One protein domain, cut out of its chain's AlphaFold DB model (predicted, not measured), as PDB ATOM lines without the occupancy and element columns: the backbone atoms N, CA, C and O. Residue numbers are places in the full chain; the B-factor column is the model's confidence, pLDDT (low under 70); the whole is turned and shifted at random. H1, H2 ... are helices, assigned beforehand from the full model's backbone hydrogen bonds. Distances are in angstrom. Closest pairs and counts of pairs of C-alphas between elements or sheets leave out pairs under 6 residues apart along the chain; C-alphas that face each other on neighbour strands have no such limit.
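AT A GLANCE: This is residues 272 to 362 of the 368 residues of an uncharacterized protein of Hymenolepis diminuta (UniProt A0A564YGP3). A rounded ball of seven short helices has a helical hairpin, H6 and H7 side by side, along one side, and H1 with H4 beside it and H2 set steeply to it on the other. H5 comes in near the end of H6, and H3 lies near H7 and near H4. The printed part has 91 residues with seven named helices, H1 to H7 in chain order, and no named strand: the class is all helix. It is compact, with a radius of gyration of the C-alphas of 12.0 A, and spans 28 by 26 by 23 A.

IN THESE COORDINATES: Start at the longest helix, H6, residues 337 to 348: find C-alpha 337 at (54.134, -6.437, 0.581), and from there it runs 16.2 A. After it comes H7, residues 352 to 361, 14.4 A long, ending at C-alpha 361 at (48.840, -3.996, -0.536). Before H6, look for H5 at residues 321 to 327, 9.8 A, and H4 at residues 312 to 317, 8.6 A. H3 is residues 299 to 308, 14.5 A, and H2 residues 290 to 295, 8.5 A. H1, residues 277 to 284, 10.4 A, begins at C-alpha 277 at (39.895, -3.968, -20.045).

HOW THE PARTS SIT: Begin with the hairpin of H6 and H7, which touch at a shallow tilt of 8 degrees, opposite ways; their closest C-alphas, of Ser 341 and Gly 358, are 4.8 A apart. H5 and H6 form a hairpin too, but only just touch, with 3 pairs of C-alphas within 8 A; H6 takes part with residues 347 to 348 alone, and the closest C-alphas, of Phe 323 and Leu 347, are 6.4 A apart. From H7, look to H3 and H4: each is close to it but not clearly touching, with closest C-alphas Lys 301 and Leu 360 at 6.3 A, and Leu 315 and Ala 353 at 6.0 A. H4 touches H1 at a shallow tilt of 24 degrees, the same way, with the C-alphas of Glu 279 and Leu 313 closest at 6.4 A. H1 touches H2 at a steep tilt of 65 degrees, with the C-alphas of Ser 284 and Ile 290 closest at 5.8 A. H2 and H7 are apart. The helix packing is mostly aligned: 3 of 4 touching pairs given a tilt are at a shallow one. In H1, H2, H4, H5, H6 and H7 every O i to N i+4 pair is within hydrogen-bond range; in H3, 5 of 6 are.

THE WHOLE: The two C-alphas farthest apart, of Thr 273 and Asn 350, are 30.9 A apart. The printed part has no cut and no long link; the link from H5 to H6, 9 residues, is short, and the others are tight. Mean pLDDT of the printed part is 76.0; 23 residues are under 70, among them residues 299 to 301 and 303 to 310.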
ATOM      1  N   GLU A 272      43.779  -9.090 -15.344       67.31
ATOM      2  CA  GLU A 272      42.782  -9.243 -16.406       67.31
ATOM      3  C   GLU A 272      41.631 -10.189 -16.026       67.31
ATOM      4  O   GLU A 272      40.568 -10.151 -16.640       67.31
ATOM      5  N   THR A 273      41.813 -11.032 -15.004       70.81
ATOM      6  CA  THR A 273      40.744 -11.900 -14.471       70.81
ATOM      7  C   THR A 273      39.857 -11.187 -13.450       70.81
ATOM      8  O   THR A 273      38.774 -11.666 -13.119       70.81
ATOM      9  N   VAL A 274      40.309 -10.032 -12.956       73.56
ATOM     10  CA  VAL A 274      39.680  -9.274 -11.867       73.56
ATOM     11  C   VAL A 274      39.095  -7.962 -12.387       73.56
ATOM     12  O   VAL A 274      38.032  -7.534 -11.929       73.56
ATOM     13  N   PHE A 275      39.755  -7.325 -13.357       79.19
ATOM     14  CA  PHE A 275      39.355  -6.047 -13.938       79.19
ATOM     15  C   PHE A 275      39.001  -6.166 -15.409       79.19
ATOM     16  O   PHE A 275      39.657  -6.877 -16.166       79.19
ATOM     17  N   THR A 276      37.966  -5.433 -15.819       81.62
ATOM     18  CA  THR A 276      37.658  -5.311 -17.241       81.62
ATOM     19  C   THR A 276      38.736  -4.479 -17.933       81.62
ATOM     20  O   THR A 276      39.360  -3.602 -17.329       81.62
ATOM     21  N   LYS A 277      38.936  -4.725 -19.231       79.88
ATOM     22  CA  LYS A 277      39.895  -3.968 -20.045       79.88
ATOM     23  C   LYS A 277      39.609  -2.460 -20.021       79.88
ATOM     24  O   LYS A 277      40.534  -1.671 -19.889       79.88
ATOM     25  N   GLU A 278      38.333  -2.077 -20.066       83.19
ATOM     26  CA  GLU A 278      37.903  -0.674 -20.040       83.19
ATOM     27  C   GLU A 278      38.225   0.016 -18.700       83.19
ATOM     28  O   GLU A 278      38.651   1.170 -18.678       83.19
ATOM     29  N   GLU A 279      38.060  -0.676 -17.567       80.50
ATOM     30  CA  GLU A 279      38.448  -0.129 -16.260       80.50
ATOM     31  C   GLU A 279      39.962   0.071 -16.162       80.50
ATOM     32  O   GLU A 279      40.410   1.105 -15.670       80.50
ATOM     33  N   LEU A 280      40.749  -0.897 -16.642       85.50
ATOM     34  CA  LEU A 280      42.207  -0.793 -16.650       85.50
ATOM     35  C   LEU A 280      42.687   0.343 -17.551       85.50
ATOM     36  O   LEU A 280      43.580   1.077 -17.139       85.50
ATOM     37  N   GLU A 281      42.080   0.536 -18.722       87.38
ATOM     38  CA  GLU A 281      42.384   1.662 -19.612       87.38
ATOM     39  C   GLU A 281      42.123   3.004 -18.913       87.38
ATOM     40  O   GLU A 281      43.039   3.819 -18.803       87.38
ATOM     41  N   LYS A 282      40.937   3.195 -18.320       88.00
ATOM     42  CA  LYS A 282      40.585   4.441 -17.608       88.00
ATOM     43  C   LYS A 282      41.467   4.713 -16.388       88.00
ATOM     44  O   LYS A 282      41.784   5.862 -16.096       88.00
ATOM     45  N   MET A 283      41.873   3.679 -15.652       88.75
ATOM     46  CA  MET A 283      42.819   3.852 -14.543       88.75
ATOM     47  C   MET A 283      44.235   4.162 -15.044       88.75
ATOM     48  O   MET A 283      44.939   4.966 -14.428       88.75
ATOM     49  N   SER A 284      44.633   3.572 -16.177       89.44
ATOM     50  CA  SER A 284      45.952   3.778 -16.788       89.44
ATOM     51  C   SER A 284      46.143   5.199 -17.320       89.44
ATOM     52  O   SER A 284      47.271   5.681 -17.357       89.44
ATOM     53  N   GLU A 285      45.060   5.914 -17.649       90.62
ATOM     54  CA  GLU A 285      45.110   7.345 -17.986       90.62
ATOM     55  C   GLU A 285      45.663   8.209 -16.836       90.62
ATOM     56  O   GLU A 285      46.334   9.209 -17.085       90.62
ATOM     57  N   LYS A 286      45.408   7.828 -15.574       89.25
ATOM     58  CA  LYS A 286      45.895   8.548 -14.379       89.25
ATOM     59  C   LYS A 286      47.184   7.956 -13.812       89.25
ATOM     60  O   LYS A 286      48.035   8.692 -13.307       89.25
ATOM     61  N   VAL A 287      47.314   6.631 -13.861       89.19
ATOM     62  CA  VAL A 287      48.478   5.896 -13.357       89.19
ATOM     63  C   VAL A 287      48.923   4.886 -14.417       89.19
ATOM     64  O   VAL A 287      48.406   3.770 -14.430       89.19
ATOM     65  N   PRO A 288      49.886   5.228 -15.296       88.31
ATOM     66  CA  PRO A 288      50.251   4.394 -16.446       88.31
ATOM     67  C   PRO A 288      50.629   2.947 -16.100       88.31
ATOM     68  O   PRO A 288      50.330   2.035 -16.863       88.31
ATOM     69  N   ASN A 289      51.222   2.720 -14.923       86.44
ATOM     70  CA  ASN A 289      51.653   1.394 -14.465       86.44
ATOM     71  C   ASN A 289      50.647   0.721 -13.511       86.44
ATOM     72  O   ASN A 289      51.013  -0.181 -12.757       86.44
ATOM     73  N   ILE A 290      49.377   1.146 -13.500       87.12
ATOM     74  CA  ILE A 290      48.395   0.645 -12.528       87.12
ATOM     75  C   ILE A 290      48.176  -0.865 -12.626       87.12
ATOM     76  O   ILE A 290      48.036  -1.519 -11.597       87.12
ATOM     77  N   GLY A 291      48.212  -1.439 -13.832       83.06
ATOM     78  CA  GLY A 291      48.113  -2.888 -14.019       83.06
ATOM     79  C   GLY A 291      49.237  -3.632 -13.296       83.06
ATOM     80  O   GLY A 291      48.981  -4.564 -12.538       83.06
ATOM     81  N   GLU A 292      50.480  -3.161 -13.425       82.62
ATOM     82  CA  GLU A 292      51.605  -3.752 -12.699       82.62
ATOM     83  C   GLU A 292      51.424  -3.599 -11.186       82.62
ATOM     84  O   GLU A 292      51.603  -4.568 -10.450       82.62
ATOM     85  N   ILE A 293      51.001  -2.426 -10.713       85.75
ATOM     86  CA  ILE A 293      50.758  -2.171  -9.287       85.75
ATOM     87  C   ILE A 293      49.695  -3.138  -8.739       85.75
ATOM     88  O   ILE A 293      49.926  -3.801  -7.726       85.75
ATOM     89  N   LEU A 294      48.558  -3.283  -9.423       83.69
ATOM     90  CA  LEU A 294      47.472  -4.184  -9.026       83.69
ATOM     91  C   LEU A 294      47.896  -5.659  -9.059       83.69
ATOM     92  O   LEU A 294      47.464  -6.427  -8.200       83.69
ATOM     93  N   SER A 295      48.799  -6.052  -9.966       81.94
ATOM     94  CA  SER A 295      49.325  -7.428 -10.029       81.94
ATOM     95  C   SER A 295      50.058  -7.848  -8.748       81.94
ATOM     96  O   SER A 295      50.160  -9.036  -8.436       81.94
ATOM     97  N   LYS A 296      50.552  -6.874  -7.970       77.88
ATOM     98  CA  LYS A 296      51.271  -7.097  -6.709       77.88
ATOM     99  C   LYS A 296      50.354  -7.257  -5.495       77.88
ATOM    100  O   LYS A 296      50.852  -7.581  -4.408       77.88
ATOM    101  N   ILE A 297      49.054  -7.016  -5.656       77.00
ATOM    102  CA  ILE A 297      48.048  -7.297  -4.631       77.00
ATOM    103  C   ILE A 297      47.857  -8.812  -4.567       77.00
ATOM    104  O   ILE A 297      47.907  -9.500  -5.583       77.00
ATOM    105  N   ASN A 298      47.638  -9.342  -3.364       70.06
ATOM    106  CA  ASN A 298      47.339 -10.760  -3.201       70.06
ATOM    107  C   ASN A 298      45.995 -11.093  -3.902       70.06
ATOM    108  O   ASN A 298      44.985 -10.455  -3.573       70.06
ATOM    109  N   PRO A 299      45.940 -12.100  -4.797       65.38
ATOM    110  CA  PRO A 299      44.716 -12.473  -5.516       65.38
ATOM    111  C   PRO A 299      43.537 -12.780  -4.580       65.38
ATOM    112  O   PRO A 299      42.381 -12.473  -4.868       65.38
ATOM    113  N   ARG A 300      43.833 -13.319  -3.393       65.56
ATOM    114  CA  ARG A 300      42.842 -13.645  -2.362       65.56
ATOM    115  C   ARG A 300      42.296 -12.420  -1.629       65.56
ATOM    116  O   ARG A 300      41.296 -12.534  -0.934       65.56
ATOM    117  N   LYS A 301      42.924 -11.250  -1.778       67.19
ATOM    118  CA  LYS A 301      42.407  -9.965  -1.278       67.19
ATOM    119  C   LYS A 301      41.626  -9.215  -2.348       67.19
ATOM    120  O   LYS A 301      40.597  -8.615  -2.048       67.19
ATOM    121  N   ILE A 302      42.110  -9.245  -3.587       70.69
ATOM    122  CA  ILE A 302      41.549  -8.425  -4.661       70.69
ATOM    123  C   ILE A 302      40.183  -8.937  -5.141       70.69
ATOM    124  O   ILE A 302      39.303  -8.131  -5.427       70.69
ATOM    125  N   GLY A 303      39.967 -10.259  -5.143       65.44
ATOM    126  CA  GLY A 303      38.674 -10.863  -5.475       65.44
ATOM    127  C   GLY A 303      37.557 -10.429  -4.514       65.44
ATOM    128  O   GLY A 303      36.597  -9.798  -4.956       65.44
ATOM    129  N   PRO A 304      37.692 -10.666  -3.195       60.88
ATOM    130  CA  PRO A 304      36.730 -10.178  -2.203       60.88
ATOM    131  C   PRO A 304      36.554  -8.657  -2.235       60.88
ATOM    132  O   PRO A 304      35.449  -8.155  -2.046       60.88
ATOM    133  N   MET A 305      37.623  -7.915  -2.531       68.06
ATOM    134  CA  MET A 305      37.555  -6.465  -2.667       68.06
ATOM    135  C   MET A 305      36.657  -6.025  -3.830       68.06
ATOM    136  O   MET A 305      35.878  -5.094  -3.647       68.06
ATOM    137  N   ARG A 306      36.675  -6.715  -4.979       61.34
ATOM    138  CA  ARG A 306      35.747  -6.432  -6.092       61.34
ATOM    139  C   ARG A 306      34.287  -6.671  -5.725       61.34
ATOM    140  O   ARG A 306      33.418  -5.981  -6.242       61.34
ATOM    141  N   THR A 307      34.016  -7.581  -4.796       58.38
ATOM    142  CA  THR A 307      32.665  -7.779  -4.252       58.38
ATOM    143  C   THR A 307      32.238  -6.620  -3.342       58.38
ATOM    144  O   THR A 307      31.072  -6.235  -3.352       58.38
ATOM    145  N   VAL A 308      33.169  -6.036  -2.576       51.12
ATOM    146  CA  VAL A 308      32.918  -4.873  -1.696       51.12
ATOM    147  C   VAL A 308      32.823  -3.564  -2.490       51.12
ATOM    148  O   VAL A 308      31.997  -2.709  -2.179       51.12
ATOM    149  N   PHE A 309      33.637  -3.420  -3.537       60.56
ATOM    150  CA  PHE A 309      33.685  -2.264  -4.431       60.56
ATOM    151  C   PHE A 309      33.451  -2.713  -5.882       60.56
ATOM    152  O   PHE A 309      34.393  -2.741  -6.682       60.56
ATOM    153  N   PRO A 310      32.198  -3.046  -6.249       62.59
ATOM    154  CA  PRO A 310      31.875  -3.486  -7.606       62.59
ATOM    155  C   PRO A 310      32.205  -2.410  -8.647       62.59
ATOM    156  O   PRO A 310      32.579  -2.732  -9.768       62.59
ATOM    157  N   ASN A 311      32.156  -1.132  -8.251       73.44
ATOM    158  CA  ASN A 311      32.691  -0.018  -9.025       73.44
ATOM    159  C   ASN A 311      34.045   0.438  -8.455       73.44
ATOM    160  O   ASN A 311      34.157   1.496  -7.834       73.44
ATOM    161  N   PHE A 312      35.080  -0.380  -8.653       73.94
ATOM    162  CA  PHE A 312      36.448  -0.054  -8.233       73.94
ATOM    163  C   PHE A 312      36.937   1.260  -8.844       73.94
ATOM    164  O   PHE A 312      37.643   2.022  -8.192       73.94
ATOM    165  N   LEU A 313      36.535   1.545 -10.084       79.19
ATOM    166  CA  LEU A 313      36.908   2.768 -10.781       79.19
ATOM    167  C   LEU A 313      36.431   4.025 -10.033       79.19
ATOM    168  O   LEU A 313      37.147   5.021 -10.012       79.19
ATOM    169  N   ALA A 314      35.265   3.987  -9.379       76.62
ATOM    170  CA  ALA A 314      34.804   5.087  -8.530       76.62
ATOM    171  C   ALA A 314      35.729   5.300  -7.322       76.62
ATOM    172  O   ALA A 314      36.181   6.420  -7.111       76.62
ATOM    173  N   LEU A 315      36.091   4.228  -6.606       75.06
ATOM    174  CA  LEU A 315      37.054   4.292  -5.499       75.06
ATOM    175  C   LEU A 315      38.413   4.828  -5.971       75.06
ATOM    176  O   LEU A 315      39.016   5.677  -5.322       75.06
ATOM    177  N   PHE A 316      38.891   4.358  -7.122       80.25
ATOM    178  CA  PHE A 316      40.140   4.827  -7.713       80.25
ATOM    179  C   PHE A 316      40.077   6.314  -8.092       80.25
ATOM    180  O   PHE A 316      41.062   7.036  -7.964       80.25
ATOM    181  N   ASN A 317      38.913   6.803  -8.520       82.69
ATOM    182  CA  ASN A 317      38.702   8.212  -8.838       82.69
ATOM    183  C   ASN A 317      38.619   9.128  -7.606       82.69
ATOM    184  O   ASN A 317      38.766  10.334  -7.775       82.69
ATOM    185  N   GLU A 318      38.418   8.579  -6.404       81.31
ATOM    186  CA  GLU A 318      38.474   9.316  -5.130       81.31
ATOM    187  C   GLU A 318      39.912   9.509  -4.606       81.31
ATOM    188  O   GLU A 318      40.136  10.232  -3.630       81.31
ATOM    189  N   LEU A 319      40.907   8.884  -5.248       81.00
ATOM    190  CA  LEU A 319      42.315   9.129  -4.948       81.00
ATOM    191  C   LEU A 319      42.684  10.568  -5.322       81.00
ATOM    192  O   LEU A 319      42.423  11.021  -6.436       81.00
ATOM    193  N   ASP A 320      43.313  11.280  -4.389       80.56
ATOM    194  CA  ASP A 320      43.738  12.658  -4.626       80.56
ATOM    195  C   ASP A 320      44.997  12.741  -5.502       80.56
ATOM    196  O   ASP A 320      45.792  11.802  -5.612       80.56
ATOM    197  N   ASP A 321      45.206  13.911  -6.110       84.19
ATOM    198  CA  ASP A 321      46.325  14.155  -7.024       84.19
ATOM    199  C   ASP A 321      47.688  13.948  -6.359       84.19
ATOM    200  O   ASP A 321      48.662  13.577  -7.017       84.19
ATOM    201  N   LYS A 322      47.793  14.186  -5.045       81.25
ATOM    202  CA  LYS A 322      49.043  13.996  -4.304       81.25
ATOM    203  C   LYS A 322      49.391  12.510  -4.235       81.25
ATOM    204  O   LYS A 322      50.548  12.150  -4.460       81.25
ATOM    205  N   PHE A 323      48.405  11.664  -3.968       82.62
ATOM    206  CA  PHE A 323      48.555  10.219  -3.925       82.62
ATOM    207  C   PHE A 323      48.803   9.627  -5.318       82.62
ATOM    208  O   PHE A 323      49.745   8.854  -5.489       82.62
ATOM    209  N   ILE A 324      48.051  10.057  -6.338       86.31
ATOM    210  CA  ILE A 324      48.261   9.648  -7.739       86.31
ATOM    211  C   ILE A 324      49.682   9.997  -8.212       86.31
ATOM    212  O   ILE A 324      50.387   9.153  -8.767       86.31
ATOM    213  N   ASN A 325      50.160  11.210  -7.918       83.81
ATOM    214  CA  ASN A 325      51.530  11.618  -8.236       83.81
ATOM    215  C   ASN A 325      52.594  10.780  -7.515       83.81
ATOM    216  O   ASN A 325      53.693  10.610  -8.044       83.81
ATOM    217  N   ALA A 326      52.299  10.279  -6.316       82.44
ATOM    218  CA  ALA A 326      53.202   9.395  -5.591       82.44
ATOM    219  C   ALA A 326      53.238   7.995  -6.223       82.44
ATOM    220  O   ALA A 326      54.328   7.473  -6.450       82.44
ATOM    221  N   LEU A 327      52.082   7.430  -6.593       84.06
ATOM    222  CA  LEU A 327      52.009   6.145  -7.302       84.06
ATOM    223  C   LEU A 327      52.809   6.161  -8.611       84.06
ATOM    224  O   LEU A 327      53.495   5.192  -8.913       84.06
ATOM    225  N   ASN A 328      52.790   7.278  -9.342       86.00
ATOM    226  CA  ASN A 328      53.525   7.434 -10.602       86.00
ATOM    227  C   ASN A 328      55.052   7.549 -10.450       86.00
ATOM    228  O   ASN A 328      55.771   7.445 -11.439       86.00
ATOM    229  N   LYS A 329      55.562   7.796  -9.237       83.81
ATOM    230  CA  LYS A 329      57.000   7.984  -8.972       83.81
ATOM    231  C   LYS A 329      57.654   6.796  -8.278       83.81
ATOM    232  O   LYS A 329      58.880   6.716  -8.255       83.81
ATOM    233  N   VAL A 330      56.860   5.928  -7.661       82.88
ATOM    234  CA  VAL A 330      57.361   4.808  -6.865       82.88
ATOM    235  C   VAL A 330      57.477   3.563  -7.736       82.88
ATOM    236  O   VAL A 330      56.504   3.120  -8.338       82.88
ATOM    237  N   ASP A 331      58.666   2.966  -7.741       81.06
ATOM    238  CA  ASP A 331      58.883   1.624  -8.271       81.06
ATOM    239  C   ASP A 331      58.521   0.576  -7.201       81.06
ATOM    240  O   ASP A 331      59.189   0.444  -6.173       81.06
ATOM    241  N   PHE A 332      57.439  -0.165  -7.437       77.38
ATOM    242  CA  PHE A 332      56.943  -1.198  -6.526       77.38
ATOM    243  C   PHE A 332      57.526  -2.593  -6.801       77.38
ATOM    244  O   PHE A 332      57.250  -3.524  -6.029       77.38
ATOM    245  N   SER A 333      58.308  -2.766  -7.871       73.88
ATOM    246  CA  SER A 333      58.692  -4.076  -8.407       73.88
ATOM    247  C   SER A 333      59.590  -4.860  -7.441       73.88
ATOM    248  O   SER A 333      59.427  -6.074  -7.318       73.88
ATOM    249  N   ASN A 334      60.432  -4.166  -6.664       75.81
ATOM    250  CA  ASN A 334      61.363  -4.762  -5.691       75.81
ATOM    251  C   ASN A 334      60.911  -4.663  -4.221       75.81
ATOM    252  O   ASN A 334      61.652  -5.035  -3.311       75.81
ATOM    253  N   MET A 335      59.710  -4.143  -3.952       76.19
ATOM    254  CA  MET A 335      59.239  -3.942  -2.579       76.19
ATOM    255  C   MET A 335      58.539  -5.185  -2.019       76.19
ATOM    256  O   MET A 335      57.725  -5.815  -2.695       76.19
ATOM    257  N   THR A 336      58.768  -5.495  -0.740       76.00
ATOM    258  CA  THR A 336      57.965  -6.506  -0.030       76.00
ATOM    259  C   THR A 336      56.534  -5.996   0.193       76.00
ATOM    260  O   THR A 336      56.344  -4.783   0.320       76.00
ATOM    261  N   PRO A 337      55.512  -6.868   0.311       65.06
ATOM    262  CA  PRO A 337      54.134  -6.437   0.581       65.06
ATOM    263  C   PRO A 337      54.015  -5.513   1.807       65.06
ATOM    264  O   PRO A 337      53.304  -4.512   1.781       65.06
ATOM    265  N   ASN A 338      54.786  -5.790   2.864       67.38
ATOM    266  CA  ASN A 338      54.807  -4.968   4.076       67.38
ATOM    267  C   ASN A 338      55.358  -3.563   3.793       67.38
ATOM    268  O   ASN A 338      54.786  -2.565   4.226       67.38
ATOM    269  N   SER A 339      56.441  -3.481   3.017       72.94
ATOM    270  CA  SER A 339      57.050  -2.204   2.629       72.94
ATOM    271  C   SER A 339      56.124  -1.392   1.724       72.94
ATOM    272  O   SER A 339      55.973  -0.191   1.937       72.94
ATOM    273  N   ARG A 340      55.437  -2.049   0.776       76.00
ATOM    274  CA  ARG A 340      54.442  -1.408  -0.099       76.00
ATOM    275  C   ARG A 340      53.291  -0.810   0.700       76.00
ATOM    276  O   ARG A 340      52.956   0.354   0.516       76.00
ATOM    277  N   SER A 341      52.714  -1.588   1.612       72.88
ATOM    278  CA  SER A 341      51.583  -1.146   2.430       72.88
ATOM    279  C   SER A 341      51.945  -0.004   3.370       72.88
ATOM    280  O   SER A 341      51.241   1.002   3.397       72.88
ATOM    281  N   LYS A 342      53.088  -0.094   4.065       73.12
ATOM    282  CA  LYS A 342      53.575   0.990   4.930       73.12
ATOM    283  C   LYS A 342      53.827   2.280   4.155       73.12
ATOM    284  O   LYS A 342      53.489   3.352   4.650       73.12
ATOM    285  N   LEU A 343      54.405   2.180   2.957       79.56
ATOM    286  CA  LEU A 343      54.621   3.333   2.089       79.56
ATOM    287  C   LEU A 343      53.291   3.941   1.632       79.56
ATOM    288  O   LEU A 343      53.122   5.151   1.674       79.56
ATOM    289  N   ILE A 344      52.322   3.118   1.239       77.06
ATOM    290  CA  ILE A 344      51.014   3.620   0.814       77.06
ATOM    291  C   ILE A 344      50.262   4.277   1.977       77.06
ATOM    292  O   ILE A 344      49.713   5.360   1.800       77.06
ATOM    293  N   TRP A 345      50.280   3.689   3.175       74.00
ATOM    294  CA  TRP A 345      49.668   4.300   4.356       74.00
ATOM    295  C   TRP A 345      50.342   5.608   4.773       74.00
ATOM    296  O   TRP A 345      49.647   6.543   5.157       74.00
ATOM    297  N   SER A 346      51.669   5.727   4.648       77.19
ATOM    298  CA  SER A 346      52.349   6.998   4.936       77.19
ATOM    299  C   SER A 346      52.010   8.096   3.920       77.19
ATOM    300  O   SER A 346      52.055   9.281   4.253       77.19
ATOM    301  N   LEU A 347      51.627   7.708   2.699       75.19
ATOM    302  CA  LEU A 347      51.176   8.612   1.643       75.19
ATOM    303  C   LEU A 347      49.677   8.939   1.722       75.19
ATOM    304  O   LEU A 347      49.275   9.986   1.214       75.19
ATOM    305  N   ALA A 348      48.867   8.085   2.358       68.25
ATOM    306  CA  ALA A 348      47.409   8.201   2.389       68.25
ATOM    307  C   ALA A 348      46.907   9.442   3.149       68.25
ATOM    308  O   ALA A 348      45.908  10.041   2.753       68.25
ATOM    309  N   GLY A 349      47.594   9.874   4.213       73.31
ATOM    310  CA  GLY A 349      47.135  11.006   5.027       73.31
ATOM    311  C   GLY A 349      45.724  10.765   5.580       73.31
ATOM    312  O   GLY A 349      45.529   9.814   6.320       73.31
ATOM    313  N   ASN A 350      44.756  11.612   5.201       69.31
ATOM    314  CA  ASN A 350      43.330  11.454   5.543       69.31
ATOM    315  C   ASN A 350      42.487  10.914   4.363       69.31
ATOM    316  O   ASN A 350      41.254  10.956   4.411       69.31
ATOM    317  N   ASN A 351      43.116  10.488   3.262       70.50
ATOM    318  CA  ASN A 351      42.413   9.988   2.085       70.50
ATOM    319  C   ASN A 351      41.998   8.526   2.303       70.50
ATOM    320  O   ASN A 351      42.799   7.598   2.188       70.50
ATOM    321  N   ARG A 352      40.707   8.326   2.574       67.75
ATOM    322  CA  ARG A 352      40.117   7.008   2.836       67.75
ATOM    323  C   ARG A 352      40.294   6.022   1.674       67.75
ATOM    324  O   ARG A 352      40.499   4.834   1.918       67.75
ATOM    325  N   ALA A 353      40.239   6.482   0.423       66.31
ATOM    326  CA  ALA A 353      40.457   5.618  -0.738       66.31
ATOM    327  C   ALA A 353      41.915   5.127  -0.799       66.31
ATOM    328  O   ALA A 353      42.164   3.949  -1.065       66.31
ATOM    329  N   ALA A 354      42.874   5.987  -0.444       71.06
ATOM    330  CA  ALA A 354      44.284   5.621  -0.334       71.06
ATOM    331  C   ALA A 354      44.559   4.653   0.837       71.06
ATOM    332  O   ALA A 354      45.351   3.721   0.690       71.06
ATOM    333  N   GLU A 355      43.873   4.804   1.976       67.62
ATOM    334  CA  GLU A 355      43.962   3.860   3.105       67.62
ATOM    335  C   GLU A 355      43.461   2.457   2.731       67.62
ATOM    336  O   GLU A 355      44.105   1.445   3.047       67.62
ATOM    337  N   ILE A 356      42.331   2.391   2.018       65.19
ATOM    338  CA  ILE A 356      41.775   1.140   1.490       65.19
ATOM    339  C   ILE A 356      42.771   0.510   0.511       65.19
ATOM    340  O   ILE A 356      43.080  -0.678   0.627       65.19
ATOM    341  N   PHE A 357      43.351   1.305  -0.392       70.06
ATOM    342  CA  PHE A 357      44.368   0.838  -1.336       70.06
ATOM    343  C   PHE A 357      45.620   0.285  -0.624       70.06
ATOM    344  O   PHE A 357      46.130  -0.778  -0.982       70.06
ATOM    345  N   GLY A 358      46.075   0.937   0.452       69.81
ATOM    346  CA  GLY A 358      47.200   0.472   1.277       69.81
ATOM    347  C   GLY A 358      46.930  -0.827   2.026       69.81
ATOM    348  O   GLY A 358      47.825  -1.665   2.171       69.81
ATOM    349  N   THR A 359      45.681  -1.033   2.437       67.62
ATOM    350  CA  THR A 359      45.233  -2.260   3.107       67.62
ATOM    351  C   THR A 359      45.271  -3.463   2.160       67.62
ATOM    352  O   THR A 359      45.657  -4.568   2.558       67.62
ATOM    353  N   LEU A 360      44.947  -3.255   0.880       71.31
ATOM    354  CA  LEU A 360      45.040  -4.301  -0.144       71.31
ATOM    355  C   LEU A 360      46.486  -4.725  -0.402       71.31
ATOM    356  O   LEU A 360      46.759  -5.908  -0.601       71.31
ATOM    357  N   MET A 361      47.410  -3.771  -0.325       73.06
ATOM    358  CA  MET A 361      48.840  -3.996  -0.536       73.06
ATOM    359  C   MET A 361      49.540  -4.643   0.661       73.06
ATOM    360  O   MET A 361      50.670  -5.111   0.520       73.06
ATOM    361  N   ALA A 362      48.885  -4.691   1.827       67.56
ATOM    362  CA  ALA A 362      49.429  -5.314   3.028       67.56
ATOM    363  C   ALA A 362      49.729  -6.804   2.806       67.56
ATOM    364  O   ALA A 362      49.028  -7.466   2.029       67.56
TER     365      ALA A 362